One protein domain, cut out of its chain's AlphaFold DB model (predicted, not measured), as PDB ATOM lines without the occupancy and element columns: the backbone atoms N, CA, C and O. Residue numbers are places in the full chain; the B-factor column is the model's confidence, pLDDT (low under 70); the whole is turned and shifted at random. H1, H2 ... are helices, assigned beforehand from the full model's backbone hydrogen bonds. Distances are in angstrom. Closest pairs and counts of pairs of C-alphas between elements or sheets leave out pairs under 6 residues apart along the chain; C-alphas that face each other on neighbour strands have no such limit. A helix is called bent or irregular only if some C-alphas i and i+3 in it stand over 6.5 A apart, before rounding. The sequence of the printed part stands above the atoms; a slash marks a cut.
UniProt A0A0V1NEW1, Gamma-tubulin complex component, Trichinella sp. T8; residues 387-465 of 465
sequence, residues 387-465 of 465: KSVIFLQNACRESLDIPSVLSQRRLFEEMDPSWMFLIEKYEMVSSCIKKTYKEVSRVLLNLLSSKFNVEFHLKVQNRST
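AT A GLANCE: This is residues 387 to 465 of the 465 residues of the protein "Gamma-tubulin complex component" of Trichinella sp. T8 (UniProt A0A0V1NEW1). One long helix, H4, is the backbone of a rod-like model: H2 folds back alongside part of it, with the short H3 at the turn between them, and H1 packs slantwise on H4 farther along. Beyond the other end of H4, residues 455 to 465, most of them in H5, stick out as a tail. The printed part has 79 residues with five named helices, in the order H1, H2, H3, H4, H5, and no named strand; its class is all helix. It is only just loose, close to extended, with a radius of gyration of the C-alphas of 17.2 A and spans of 55 by 24 by 16 A.

HOW THE PARTS SIT: The hub is H4, residues 423 to 450, which touches three helices. With its residues 429 to 440 alone it touches H2, residues 403 to 414, at a shallow tilt of 24 degrees, opposite ways; the closest C-alphas, of Val 405 and Thr 436, are 5.5 A apart. With residues 440 to 444 alone it touches H1, residues 388 to 395, at a steep tilt of 39 degrees, the same way; the closest C-alphas are those of Leu 392 and Leu 444, 6.6 A. H3, residues 417 to 420, and H4 touch only at the corner, the C-alphas of Trp 419 and Lys 425 being closest at 5.0 A. H5, residues 454 to 461, is close to H4 but not clearly touching, with the C-alphas of Leu 448 and Val 454 closest at 5.9 A. H1 and H2 are apart. Every O i to N i+4 pair is within hydrogen-bond range in H1, H2 and H5, against 21 of 24 in H4; H3 is too short for such a pair.

IN THESE COORDINATES: H4 is 41.1 A long, from C-alpha 423 at (70.204, 6.676, -71.770) to C-alpha 450 at (105.963, -2.166, -53.437); it is irregular, with C-alphas 424 and 427 7.3 A apart. H2 measures 16.7 A, H5 10.6 A, H1 9.9 A and H3 5.8 A. H1 begins at C-alpha 388, (94.604, -5.956, -64.943).

THE WHOLE: The C-alphas of Ser 418 and Ser 464, the two farthest apart, are 55.4 A apart. The printed part has no cut, and no link is long. The pLDDT is under 70 in residues 387 to 401 and 464 to 465.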
ATOM      1  N   LYS A 387      93.583  -6.516 -69.018       61.38
ATOM      2  CA  LYS A 387      94.199  -7.690 -68.368       61.38
ATOM      3  C   LYS A 387      94.503  -7.479 -66.881       61.38
ATOM      4  O   LYS A 387      95.128  -8.338 -66.282       61.38
ATOM      5  N   SER A 388      94.119  -6.352 -66.278       63.00
ATOM      6  CA  SER A 388      94.604  -5.956 -64.943       63.00
ATOM      7  C   SER A 388      94.129  -6.877 -63.813       63.00
ATOM      8  O   SER A 388      94.948  -7.290 -62.997       63.00
ATOM      9  N   VAL A 389      92.846  -7.250 -63.788       64.06
ATOM     10  CA  VAL A 389      92.284  -8.185 -62.787       64.06
ATOM     11  C   VAL A 389      92.877  -9.584 -62.961       64.06
ATOM     12  O   VAL A 389      93.378 -10.175 -62.007       64.06
ATOM     13  N   ILE A 390      92.913 -10.061 -64.208       64.75
ATOM     14  CA  ILE A 390      93.509 -11.349 -64.591       64.75
ATOM     15  C   ILE A 390      94.992 -11.391 -64.196       64.75
ATOM     16  O   ILE A 390      95.478 -12.395 -63.687       64.75
ATOM     17  N   PHE A 391      95.722 -10.294 -64.396       64.88
ATOM     18  CA  PHE A 391      97.129 -10.183 -64.032       64.88
ATOM     19  C   PHE A 391      97.329 -10.249 -62.511       64.88
ATOM     20  O   PHE A 391      98.203 -10.979 -62.051       64.88
ATOM     21  N   LEU A 392      96.506  -9.555 -61.721       66.19
ATOM     22  CA  LEU A 392      96.589  -9.619 -60.259       66.19
ATOM     23  C   LEU A 392      96.372 -11.042 -59.723       66.19
ATOM     24  O   LEU A 392      97.168 -11.537 -58.925       66.19
ATOM     25  N   GLN A 393      95.325 -11.717 -60.189       68.31
ATOM     26  CA  GLN A 393      94.995 -13.056 -59.706       68.31
ATOM     27  C   GLN A 393      95.977 -14.116 -60.222       68.31
ATOM     28  O   GLN A 393      96.475 -14.924 -59.438       68.31
ATOM     29  N   ASN A 394      96.315 -14.098 -61.515       68.81
ATOM     30  CA  ASN A 394      97.117 -15.162 -62.127       68.81
ATOM     31  C   ASN A 394      98.624 -14.915 -62.023       68.81
ATOM     32  O   ASN A 394      99.376 -15.838 -61.708       68.81
ATOM     33  N   ALA A 395      99.085 -13.688 -62.288       68.38
ATOM     34  CA  ALA A 395     100.514 -13.374 -62.281       68.38
ATOM     35  C   ALA A 395     101.013 -13.034 -60.873       68.38
ATOM     36  O   ALA A 395     102.080 -13.500 -60.474       68.38
ATOM     37  N   CYS A 396     100.239 -12.271 -60.092       69.62
ATOM     38  CA  CYS A 396     100.643 -11.902 -58.732       69.62
ATOM     39  C   CYS A 396     100.218 -12.916 -57.655       69.62
ATOM     40  O   CYS A 396     100.725 -12.826 -56.533       69.62
ATOM     41  N   ARG A 397      99.348 -13.889 -57.990       69.06
ATOM     42  CA  ARG A 397      98.752 -14.879 -57.067       69.06
ATOM     43  C   ARG A 397      98.092 -14.241 -55.840       69.06
ATOM     44  O   ARG A 397      98.126 -14.813 -54.752       69.06
ATOM     45  N   GLU A 398      97.516 -13.052 -56.000       67.06
ATOM     46  CA  GLU A 398      96.790 -12.379 -54.923       67.06
ATOM     47  C   GLU A 398      95.282 -12.526 -55.114       67.06
ATOM     48  O   GLU A 398      94.733 -12.213 -56.170       67.06
ATOM     49  N   SER A 399      94.609 -13.008 -54.068       63.59
ATOM     50  CA  SER A 399      93.150 -12.992 -53.992       63.59
ATOM     51  C   SER A 399      92.703 -11.560 -53.700       63.59
ATOM     52  O   SER A 399      93.064 -10.989 -52.669       63.59
ATOM     53  N   LEU A 400      91.962 -10.955 -54.632       62.44
ATOM     54  CA  LEU A 400      91.429  -9.606 -54.463       62.44
ATOM     55  C   LEU A 400      90.180  -9.641 -53.584       62.44
ATOM     56  O   LEU A 400      89.059  -9.680 -54.084       62.44
ATOM     57  N   ASP A 401      90.378  -9.545 -52.275       69.25
ATOM     58  CA  ASP A 401      89.303  -9.200 -51.348       69.25
ATOM     59  C   ASP A 401      89.333  -7.683 -51.098       69.25
ATOM     60  O   ASP A 401      89.774  -7.198 -50.056       69.25
ATOM     61  N   ILE A 402      88.981  -6.898 -52.128       79.06
ATOM     62  CA  ILE A 402      88.920  -5.432 -52.035       79.06
ATOM     63  C   ILE A 402      87.477  -5.030 -51.681       79.06
ATOM     64  O   ILE A 402      86.600  -5.094 -52.551       79.06
ATOM     65  N   PRO A 403      87.197  -4.533 -50.459       83.12
ATOM     66  CA  PRO A 403      85.823  -4.274 -50.012       83.12
ATOM     67  C   PRO A 403      85.053  -3.281 -50.891       83.12
ATOM     68  O   PRO A 403      83.848  -3.429 -51.108       83.12
ATOM     69  N   SER A 404      85.734  -2.268 -51.433       82.88
ATOM     70  CA  SER A 404      85.127  -1.283 -52.336       82.88
ATOM     71  C   SER A 404      84.731  -1.897 -53.682       82.88
ATOM     72  O   SER A 404      83.657  -1.582 -54.189       82.88
ATOM     73  N   VAL A 405      85.540  -2.812 -54.224       83.62
ATOM     74  CA  VAL A 405      85.254  -3.554 -55.463       83.62
ATOM     75  C   VAL A 405      84.089  -4.520 -55.250       83.62
ATOM     76  O   VAL A 405      83.171  -4.539 -56.063       83.62
ATOM     77  N   LEU A 406      84.048  -5.233 -54.119       85.44
ATOM     78  CA  LEU A 406      82.901  -6.072 -53.751       85.44
ATOM     79  C   LEU A 406      81.609  -5.266 -53.585       85.44
ATOM     80  O   LEU A 406      80.536  -5.713 -53.982       85.44
ATOM     81  N   SER A 407      81.704  -4.059 -53.027       88.44
ATOM     82  CA  SER A 407      80.551  -3.164 -52.900       88.44
ATOM     83  C   SER A 407      80.040  -2.715 -54.272       88.44
ATOM     84  O   SER A 407      78.836  -2.720 -54.505       88.44
ATOM     85  N   GLN A 408      80.940  -2.372 -55.206       89.06
ATOM     86  CA  GLN A 408      80.555  -2.058 -56.588       89.06
ATOM     87  C   GLN A 408      79.969  -3.279 -57.315       89.06
ATOM     88  O   GLN A 408      78.989  -3.131 -58.038       89.06
ATOM     89  N   ARG A 409      80.501  -4.486 -57.079       89.19
ATOM     90  CA  ARG A 409      79.957  -5.737 -57.625       89.19
ATOM     91  C   ARG A 409      78.490  -5.926 -57.245       89.19
ATOM     92  O   ARG A 409      77.668  -6.099 -58.136       89.19
ATOM     93  N   ARG A 410      78.165  -5.838 -55.949       90.50
ATOM     94  CA  ARG A 410      76.784  -5.999 -55.451       90.50
ATOM     95  C   ARG A 410      75.843  -4.960 -56.049       90.50
ATOM     96  O   ARG A 410      74.781  -5.314 -56.543       90.50
ATOM     97  N   LEU A 411      76.271  -3.696 -56.084       90.81
ATOM     98  CA  LEU A 411      75.494  -2.633 -56.723       90.81
ATOM     99  C   LEU A 411      75.224  -2.957 -58.193       90.81
ATOM    100  O   LEU A 411      74.092  -2.836 -58.646       90.81
ATOM    101  N   PHE A 412      76.239  -3.406 -58.935       90.19
ATOM    102  CA  PHE A 412      76.060  -3.750 -60.339       90.19
ATOM    103  C   PHE A 412      75.159  -4.976 -60.524       90.19
ATOM    104  O   PHE A 412      74.325  -4.964 -61.423       90.19
ATOM    105  N   GLU A 413      75.263  -5.994 -59.661       91.94
ATOM    106  CA  GLU A 413      74.393  -7.180 -59.618       91.94
ATOM    107  C   GLU A 413      72.921  -6.832 -59.345       91.94
ATOM    108  O   GLU A 413      72.045  -7.411 -59.986       91.94
ATOM    109  N   GLU A 414      72.643  -5.847 -58.493       92.75
ATOM    110  CA  GLU A 414      71.286  -5.396 -58.150       92.75
ATOM    111  C   GLU A 414      70.622  -4.530 -59.237       92.75
ATOM    112  O   GLU A 414      69.397  -4.425 -59.279       92.75
ATOM    113  N   MET A 415      71.396  -3.916 -60.138       92.44
ATOM    114  CA  MET A 415      70.852  -3.040 -61.187       92.44
ATOM    115  C   MET A 415      70.013  -3.799 -62.219       92.44
ATOM    116  O   MET A 415      70.383  -4.886 -62.668       92.44
ATOM    117  N   ASP A 416      68.915  -3.202 -62.675       92.25
ATOM    118  CA  ASP A 416      68.114  -3.809 -63.735       92.25
ATOM    119  C   ASP A 416      68.900  -3.849 -65.069       92.25
ATOM    120  O   ASP A 416      69.579  -2.870 -65.402       92.25
ATOM    121  N   PRO A 417      68.840  -4.947 -65.849       92.44
ATOM    122  CA  PRO A 417      69.554  -5.061 -67.123       92.44
ATOM    123  C   PRO A 417      69.228  -3.953 -68.126       92.44
ATOM    124  O   PRO A 417      70.093  -3.589 -68.923       92.44
ATOM    125  N   SER A 418      68.024  -3.373 -68.062       88.75
ATOM    126  CA  SER A 418      67.631  -2.262 -68.934       88.75
ATOM    127  C   SER A 418      68.521  -1.029 -68.777       88.75
ATOM    128  O   SER A 418      68.708  -0.256 -69.717       88.75
ATOM    129  N   TRP A 419      69.167  -0.859 -67.621       91.81
ATOM    130  CA  TRP A 419      70.038   0.288 -67.362       91.81
ATOM    131  C   TRP A 419      71.310   0.265 -68.215       91.81
ATOM    132  O   TRP A 419      71.991   1.283 -68.314       91.81
ATOM    133  N   MET A 420      71.631  -0.874 -68.836       87.00
ATOM    134  CA  MET A 420      72.757  -0.985 -69.761       87.00
ATOM    135  C   MET A 420      72.541  -0.227 -71.072       87.00
ATOM    136  O   MET A 420      73.525   0.153 -71.699       87.00
ATOM    137  N   PHE A 421      71.288  -0.003 -71.477       85.94
ATOM    138  CA  PHE A 421      70.957   0.654 -72.745       85.94
ATOM    139  C   PHE A 421      70.021   1.859 -72.595       85.94
ATOM    140  O   PHE A 421      69.934   2.680 -73.503       85.94
ATOM    141  N   LEU A 422      69.341   2.031 -71.458       84.00
ATOM    142  CA  LEU A 422      68.550   3.236 -71.206       84.00
ATOM    143  C   LEU A 422      69.459   4.442 -70.937       84.00
ATOM    144  O   LEU A 422      70.151   4.497 -69.916       84.00
ATOM    145  N   ILE A 423      69.393   5.443 -71.819       78.69
ATOM    146  CA  ILE A 423      70.204   6.676 -71.770       78.69
ATOM    147  C   ILE A 423      70.149   7.344 -70.387       78.69
ATOM    148  O   ILE A 423      71.176   7.739 -69.845       78.69
ATOM    149  N   GLU A 424      68.966   7.411 -69.773       80.06
ATOM    150  CA  GLU A 424      68.761   8.047 -68.462       80.06
ATOM    151  C   GLU A 424      69.456   7.324 -67.297       80.06
ATOM    152  O   GLU A 424      69.653   7.906 -66.229       80.06
ATOM    153  N   LYS A 425      69.787   6.038 -67.464       84.12
ATOM    154  CA  LYS A 425      70.303   5.162 -66.398       84.12
ATOM    155  C   LYS A 425      71.741   4.699 -66.637       84.12
ATOM    156  O   LYS A 425      72.409   4.312 -65.675       84.12
ATOM    157  N   TYR A 426      72.237   4.805 -67.869       82.56
ATOM    158  CA  TYR A 426      73.579   4.376 -68.270       82.56
ATOM    159  C   TYR A 426      74.706   5.006 -67.431       82.56
ATOM    160  O   TYR A 426      75.701   4.345 -67.127       82.56
ATOM    161  N   GLU A 427      74.544   6.253 -66.979       87.56
ATOM    162  CA  GLU A 427      75.539   6.933 -66.134       87.56
ATOM    163  C   GLU A 427      75.863   6.162 -64.845       87.56
ATOM    164  O   GLU A 427      77.019   6.106 -64.415       87.56
ATOM    165  N   MET A 428      74.874   5.491 -64.247       87.94
ATOM    166  CA  MET A 428      75.093   4.686 -63.043       87.94
ATOM    167  C   MET A 428      75.952   3.456 -63.345       87.94
ATOM    168  O   MET A 428      76.870   3.144 -62.583       87.94
ATOM    169  N   VAL A 429      75.708   2.801 -64.487       87.62
ATOM    170  CA  VAL A 429      76.495   1.647 -64.954       87.62
ATOM    171  C   VAL A 429      77.932   2.083 -65.233       87.62
ATOM    172  O   VAL A 429      78.883   1.500 -64.707       87.62
ATOM    173  N   SER A 430      78.096   3.176 -65.985       87.75
ATOM    174  CA  SER A 430      79.400   3.757 -66.315       87.75
ATOM    175  C   SER A 430      80.192   4.134 -65.059       87.75
ATOM    176  O   SER A 430      81.382   3.833 -64.949       87.75
ATOM    177  N   SER A 431      79.534   4.756 -64.075       90.19
ATOM    178  CA  SER A 431      80.140   5.146 -62.797       90.19
ATOM    179  C   SER A 431      80.645   3.939 -62.006       90.19
ATOM    180  O   SER A 431      81.772   3.966 -61.503       90.19
ATOM    181  N   CYS A 432      79.854   2.862 -61.944       88.88
ATOM    182  CA  CYS A 432      80.237   1.623 -61.270       88.88
ATOM    183  C   CYS A 432      81.494   1.005 -61.903       88.88
ATOM    184  O   CYS A 432      82.478   0.734 -61.212       88.88
ATOM    185  N   ILE A 433      81.502   0.872 -63.233       87.19
ATOM    186  CA  ILE A 433      82.633   0.322 -63.996       87.19
ATOM    187  C   ILE A 433      83.896   1.171 -63.790       87.19
ATOM    188  O   ILE A 433      84.962   0.639 -63.472       87.19
ATOM    189  N   LYS A 434      83.784   2.503 -63.903       89.69
ATOM    190  CA  LYS A 434      84.910   3.440 -63.727       89.69
ATOM    191  C   LYS A 434      85.516   3.368 -62.324       89.69
ATOM    192  O   LYS A 434      86.741   3.389 -62.189       89.69
ATOM    193  N   LYS A 435      84.684   3.287 -61.280       89.75
ATOM    194  CA  LYS A 435      85.143   3.175 -59.885       89.75
ATOM    195  C   LYS A 435      85.902   1.873 -59.656       89.75
ATOM    196  O   LYS A 435      87.011   1.923 -59.125       89.75
ATOM    197  N   THR A 436      85.350   0.748 -60.111       87.19
ATOM    198  CA  THR A 436      86.012  -0.561 -60.028       87.19
ATOM    199  C   THR A 436      87.350  -0.547 -60.759       87.19
ATOM    200  O   THR A 436      88.376  -0.880 -60.168       87.19
ATOM    201  N   TYR A 437      87.377  -0.076 -62.008       86.12
ATOM    202  CA  TYR A 437      88.605  -0.007 -62.801       86.12
ATOM    203  C   TYR A 437      89.697   0.835 -62.128       86.12
ATOM    204  O   TYR A 437      90.855   0.411 -62.051       86.12
ATOM    205  N   LYS A 438      89.341   2.019 -61.610       88.69
ATOM    206  CA  LYS A 438      90.281   2.914 -60.920       88.69
ATOM    207  C   LYS A 438      90.875   2.252 -59.681       88.69
ATOM    208  O   LYS A 438      92.077   2.360 -59.446       88.69
ATOM    209  N   GLU A 439      90.042   1.575 -58.900       87.25
ATOM    210  CA  GLU A 439      90.472   0.939 -57.662       87.25
ATOM    211  C   GLU A 439      91.385  -0.263 -57.919       87.25
ATOM    212  O   GLU A 439      92.473  -0.334 -57.349       87.25
ATOM    213  N   VAL A 440      91.003  -1.147 -58.844       83.88
ATOM    214  CA  VAL A 440      91.836  -2.285 -59.263       83.88
ATOM    215  C   VAL A 440      93.180  -1.798 -59.808       83.88
ATOM    216  O   VAL A 440      94.228  -2.323 -59.437       83.88
ATOM    217  N   SER A 441      93.173  -0.759 -60.648       85.75
ATOM    218  CA  SER A 441      94.402  -0.190 -61.215       85.75
ATOM    219  C   SER A 441      95.316   0.384 -60.132       85.75
ATOM    220  O   SER A 441      96.528   0.188 -60.182       85.75
ATOM    221  N   ARG A 442      94.748   1.057 -59.124       88.06
ATOM    222  CA  ARG A 442      95.504   1.585 -57.982       88.06
ATOM    223  C   ARG A 442      96.173   0.464 -57.190       88.06
ATOM    224  O   ARG A 442      97.357   0.573 -56.882       88.06
ATOM    225  N   VAL A 443      95.438  -0.607 -56.883       85.19
ATOM    226  CA  VAL A 443      95.991  -1.762 -56.160       85.19
ATOM    227  C   VAL A 443      97.089  -2.443 -56.972       85.19
ATOM    228  O   VAL A 443      98.163  -2.695 -56.432       85.19
ATOM    229  N   LEU A 444      96.884  -2.642 -58.277       85.19
ATOM    230  CA  LEU A 444      97.903  -3.201 -59.164       85.19
ATOM    231  C   LEU A 444      99.184  -2.368 -59.194       85.19
ATOM    232  O   LEU A 444     100.271  -2.915 -59.027       85.19
ATOM    233  N   LEU A 445      99.075  -1.052 -59.373       86.62
ATOM    234  CA  LEU A 445     100.245  -0.172 -59.399       86.62
ATOM    235  C   LEU A 445     100.993  -0.178 -58.062       86.62
ATOM    236  O   LEU A 445     102.221  -0.266 -58.047       86.62
ATOM    237  N   ASN A 446     100.263  -0.159 -56.944       86.50
ATOM    238  CA  ASN A 446     100.862  -0.259 -55.616       86.50
ATOM    239  C   ASN A 446     101.593  -1.589 -55.429       86.50
ATOM    240  O   ASN A 446     102.683  -1.606 -54.861       86.50
ATOM    241  N   LEU A 447     101.036  -2.693 -55.923       85.06
ATOM    242  CA  LEU A 447     101.648  -4.013 -55.816       85.06
ATOM    243  C   LEU A 447     102.915  -4.133 -56.674       85.06
ATOM    244  O   LEU A 447     103.952  -4.594 -56.196       85.06
ATOM    245  N   LEU A 448     102.854  -3.670 -57.927       84.62
ATOM    246  CA  LEU A 448     104.000  -3.641 -58.840       84.62
ATOM    247  C   LEU A 448     105.148  -2.782 -58.293       84.62
ATOM    248  O   LEU A 448     106.315  -3.148 -58.433       84.62
ATOM    249  N   SER A 449     104.820  -1.656 -57.655       86.12
ATOM    250  CA  SER A 449     105.807  -0.781 -57.026       86.12
ATOM    251  C   SER A 449     106.370  -1.391 -55.741       86.12
ATOM    252  O   SER A 449     107.575  -1.571 -55.641       86.12
ATOM    253  N   SER A 450     105.520  -1.768 -54.783       85.44
ATOM    254  CA  SER A 450     105.963  -2.166 -53.437       85.44
ATOM    255  C   SER A 450     106.538  -3.581 -53.358       85.44
ATOM    256  O   SER A 450     107.577  -3.788 -52.736       85.44
ATOM    257  N   LYS A 451     105.874  -4.566 -53.974       83.50
ATOM    258  CA  LYS A 451     106.229  -5.989 -53.851       83.50
ATOM    259  C   LYS A 451     107.223  -6.421 -54.916       83.50
ATOM    260  O   LYS A 451     108.152  -7.167 -54.626       83.50
ATOM    261  N   PHE A 452     107.019  -5.958 -56.146       83.69
ATOM    262  CA  PHE A 452     107.835  -6.363 -57.291       83.69
ATOM    263  C   PHE A 452     108.922  -5.350 -57.656       83.69
ATOM    264  O   PHE A 452     109.752  -5.671 -58.499       83.69
ATOM    265  N   ASN A 453     108.939  -4.152 -57.046       83.69
ATOM    266  CA  ASN A 453     109.935  -3.102 -57.297       83.69
ATOM    267  C   ASN A 453     110.238  -2.912 -58.795       83.69
ATOM    268  O   ASN A 453     111.388  -2.745 -59.202       83.69
ATOM    269  N   VAL A 454     109.203  -2.941 -59.641       85.38
ATOM    270  CA  VAL A 454     109.375  -2.921 -61.105       85.38
ATOM    271  C   VAL A 454     110.160  -1.688 -61.559       85.38
ATOM    272  O   VAL A 454     110.980  -1.774 -62.469       85.38
ATOM    273  N   GLU A 455     109.984  -0.556 -60.878       83.56
ATOM    274  CA  GLU A 455     110.735   0.668 -61.156       83.56
ATOM    275  C   GLU A 455     112.252   0.489 -60.978       83.56
ATOM    276  O   GLU A 455     113.035   0.993 -61.785       83.56
ATOM    277  N   PHE A 456     112.680  -0.261 -59.959       85.31
ATOM    278  CA  PHE A 456     114.088  -0.601 -59.769       85.31
ATOM    279  C   PHE A 456     114.595  -1.467 -60.926       85.31
ATOM    280  O   PHE A 456     115.623  -1.149 -61.522       85.31
ATOM    281  N   HIS A 457     113.852  -2.514 -61.295       84.12
ATOM    282  CA  HIS A 457     114.241  -3.413 -62.383       84.12
ATOM    283  C   HIS A 457     114.351  -2.692 -63.735       84.12
ATOM    284  O   HIS A 457     115.345  -2.870 -64.439       84.12
ATOM    285  N   LEU A 458     113.404  -1.806 -64.060       85.69
ATOM    286  CA  LEU A 458     113.450  -0.990 -65.278       85.69
ATOM    287  C   LEU A 458     114.651  -0.030 -65.290       85.69
ATOM    288  O   LEU A 458     115.318   0.123 -66.314       85.69
ATOM    289  N   LYS A 459     114.967   0.594 -64.145       86.69
ATOM    290  CA  LYS A 459     116.141   1.473 -64.004       86.69
ATOM    291  C   LYS A 459     117.460   0.722 -64.164       86.69
ATOM    292  O   LYS A 459     118.402   1.288 -64.711       86.69
ATOM    293  N   VAL A 460     117.546  -0.518 -63.681       86.12
ATOM    294  CA  VAL A 460     118.736  -1.362 -63.855       86.12
ATOM    295  C   VAL A 460     118.898  -1.755 -65.320       86.12
ATOM    296  O   VAL A 460     119.978  -1.568 -65.868       86.12
ATOM    297  N   GLN A 461     117.825  -2.203 -65.975       81.25
ATOM    298  CA  GLN A 461     117.871  -2.660 -67.364       81.25
ATOM    299  C   GLN A 461     118.324  -1.558 -68.336       81.25
ATOM    300  O   GLN A 461     119.194  -1.811 -69.167       81.25
ATOM    301  N   ASN A 462     117.831  -0.327 -68.162       76.06
ATOM    302  CA  ASN A 462     118.232   0.835 -68.969       76.06
ATOM    303  C   ASN A 462     119.667   1.329 -68.713       76.06
ATOM    304  O   ASN A 462     120.153   2.169 -69.459       76.06
ATOM    305  N   ARG A 463     120.335   0.881 -67.640       72.75
ATOM    306  CA  ARG A 463     121.747   1.212 -67.363       72.75
ATOM    307  C   ARG A 463     122.725   0.180 -67.928       72.75
ATOM    308  O   ARG A 463     123.920   0.444 -67.967       72.75
ATOM    309  N   SER A 464     122.225  -0.998 -68.290       57.78
ATOM    310  CA  SER A 464     122.996  -2.115 -68.857       57.78
ATOM    311  C   SER A 464     122.971  -2.175 -70.392       57.78
ATOM    312  O   SER A 464     123.613  -3.051 -70.969       57.78
ATOM    313  N   THR A 465     122.256  -1.251 -71.034       51.31
ATOM    314  CA  THR A 465     122.317  -0.919 -72.469       51.31
ATOM    315  C   THR A 465     122.985   0.430 -72.630       51.31
ATOM    316  O   THR A 465     123.822   0.566 -73.546       51.31
TER     317      THR A 465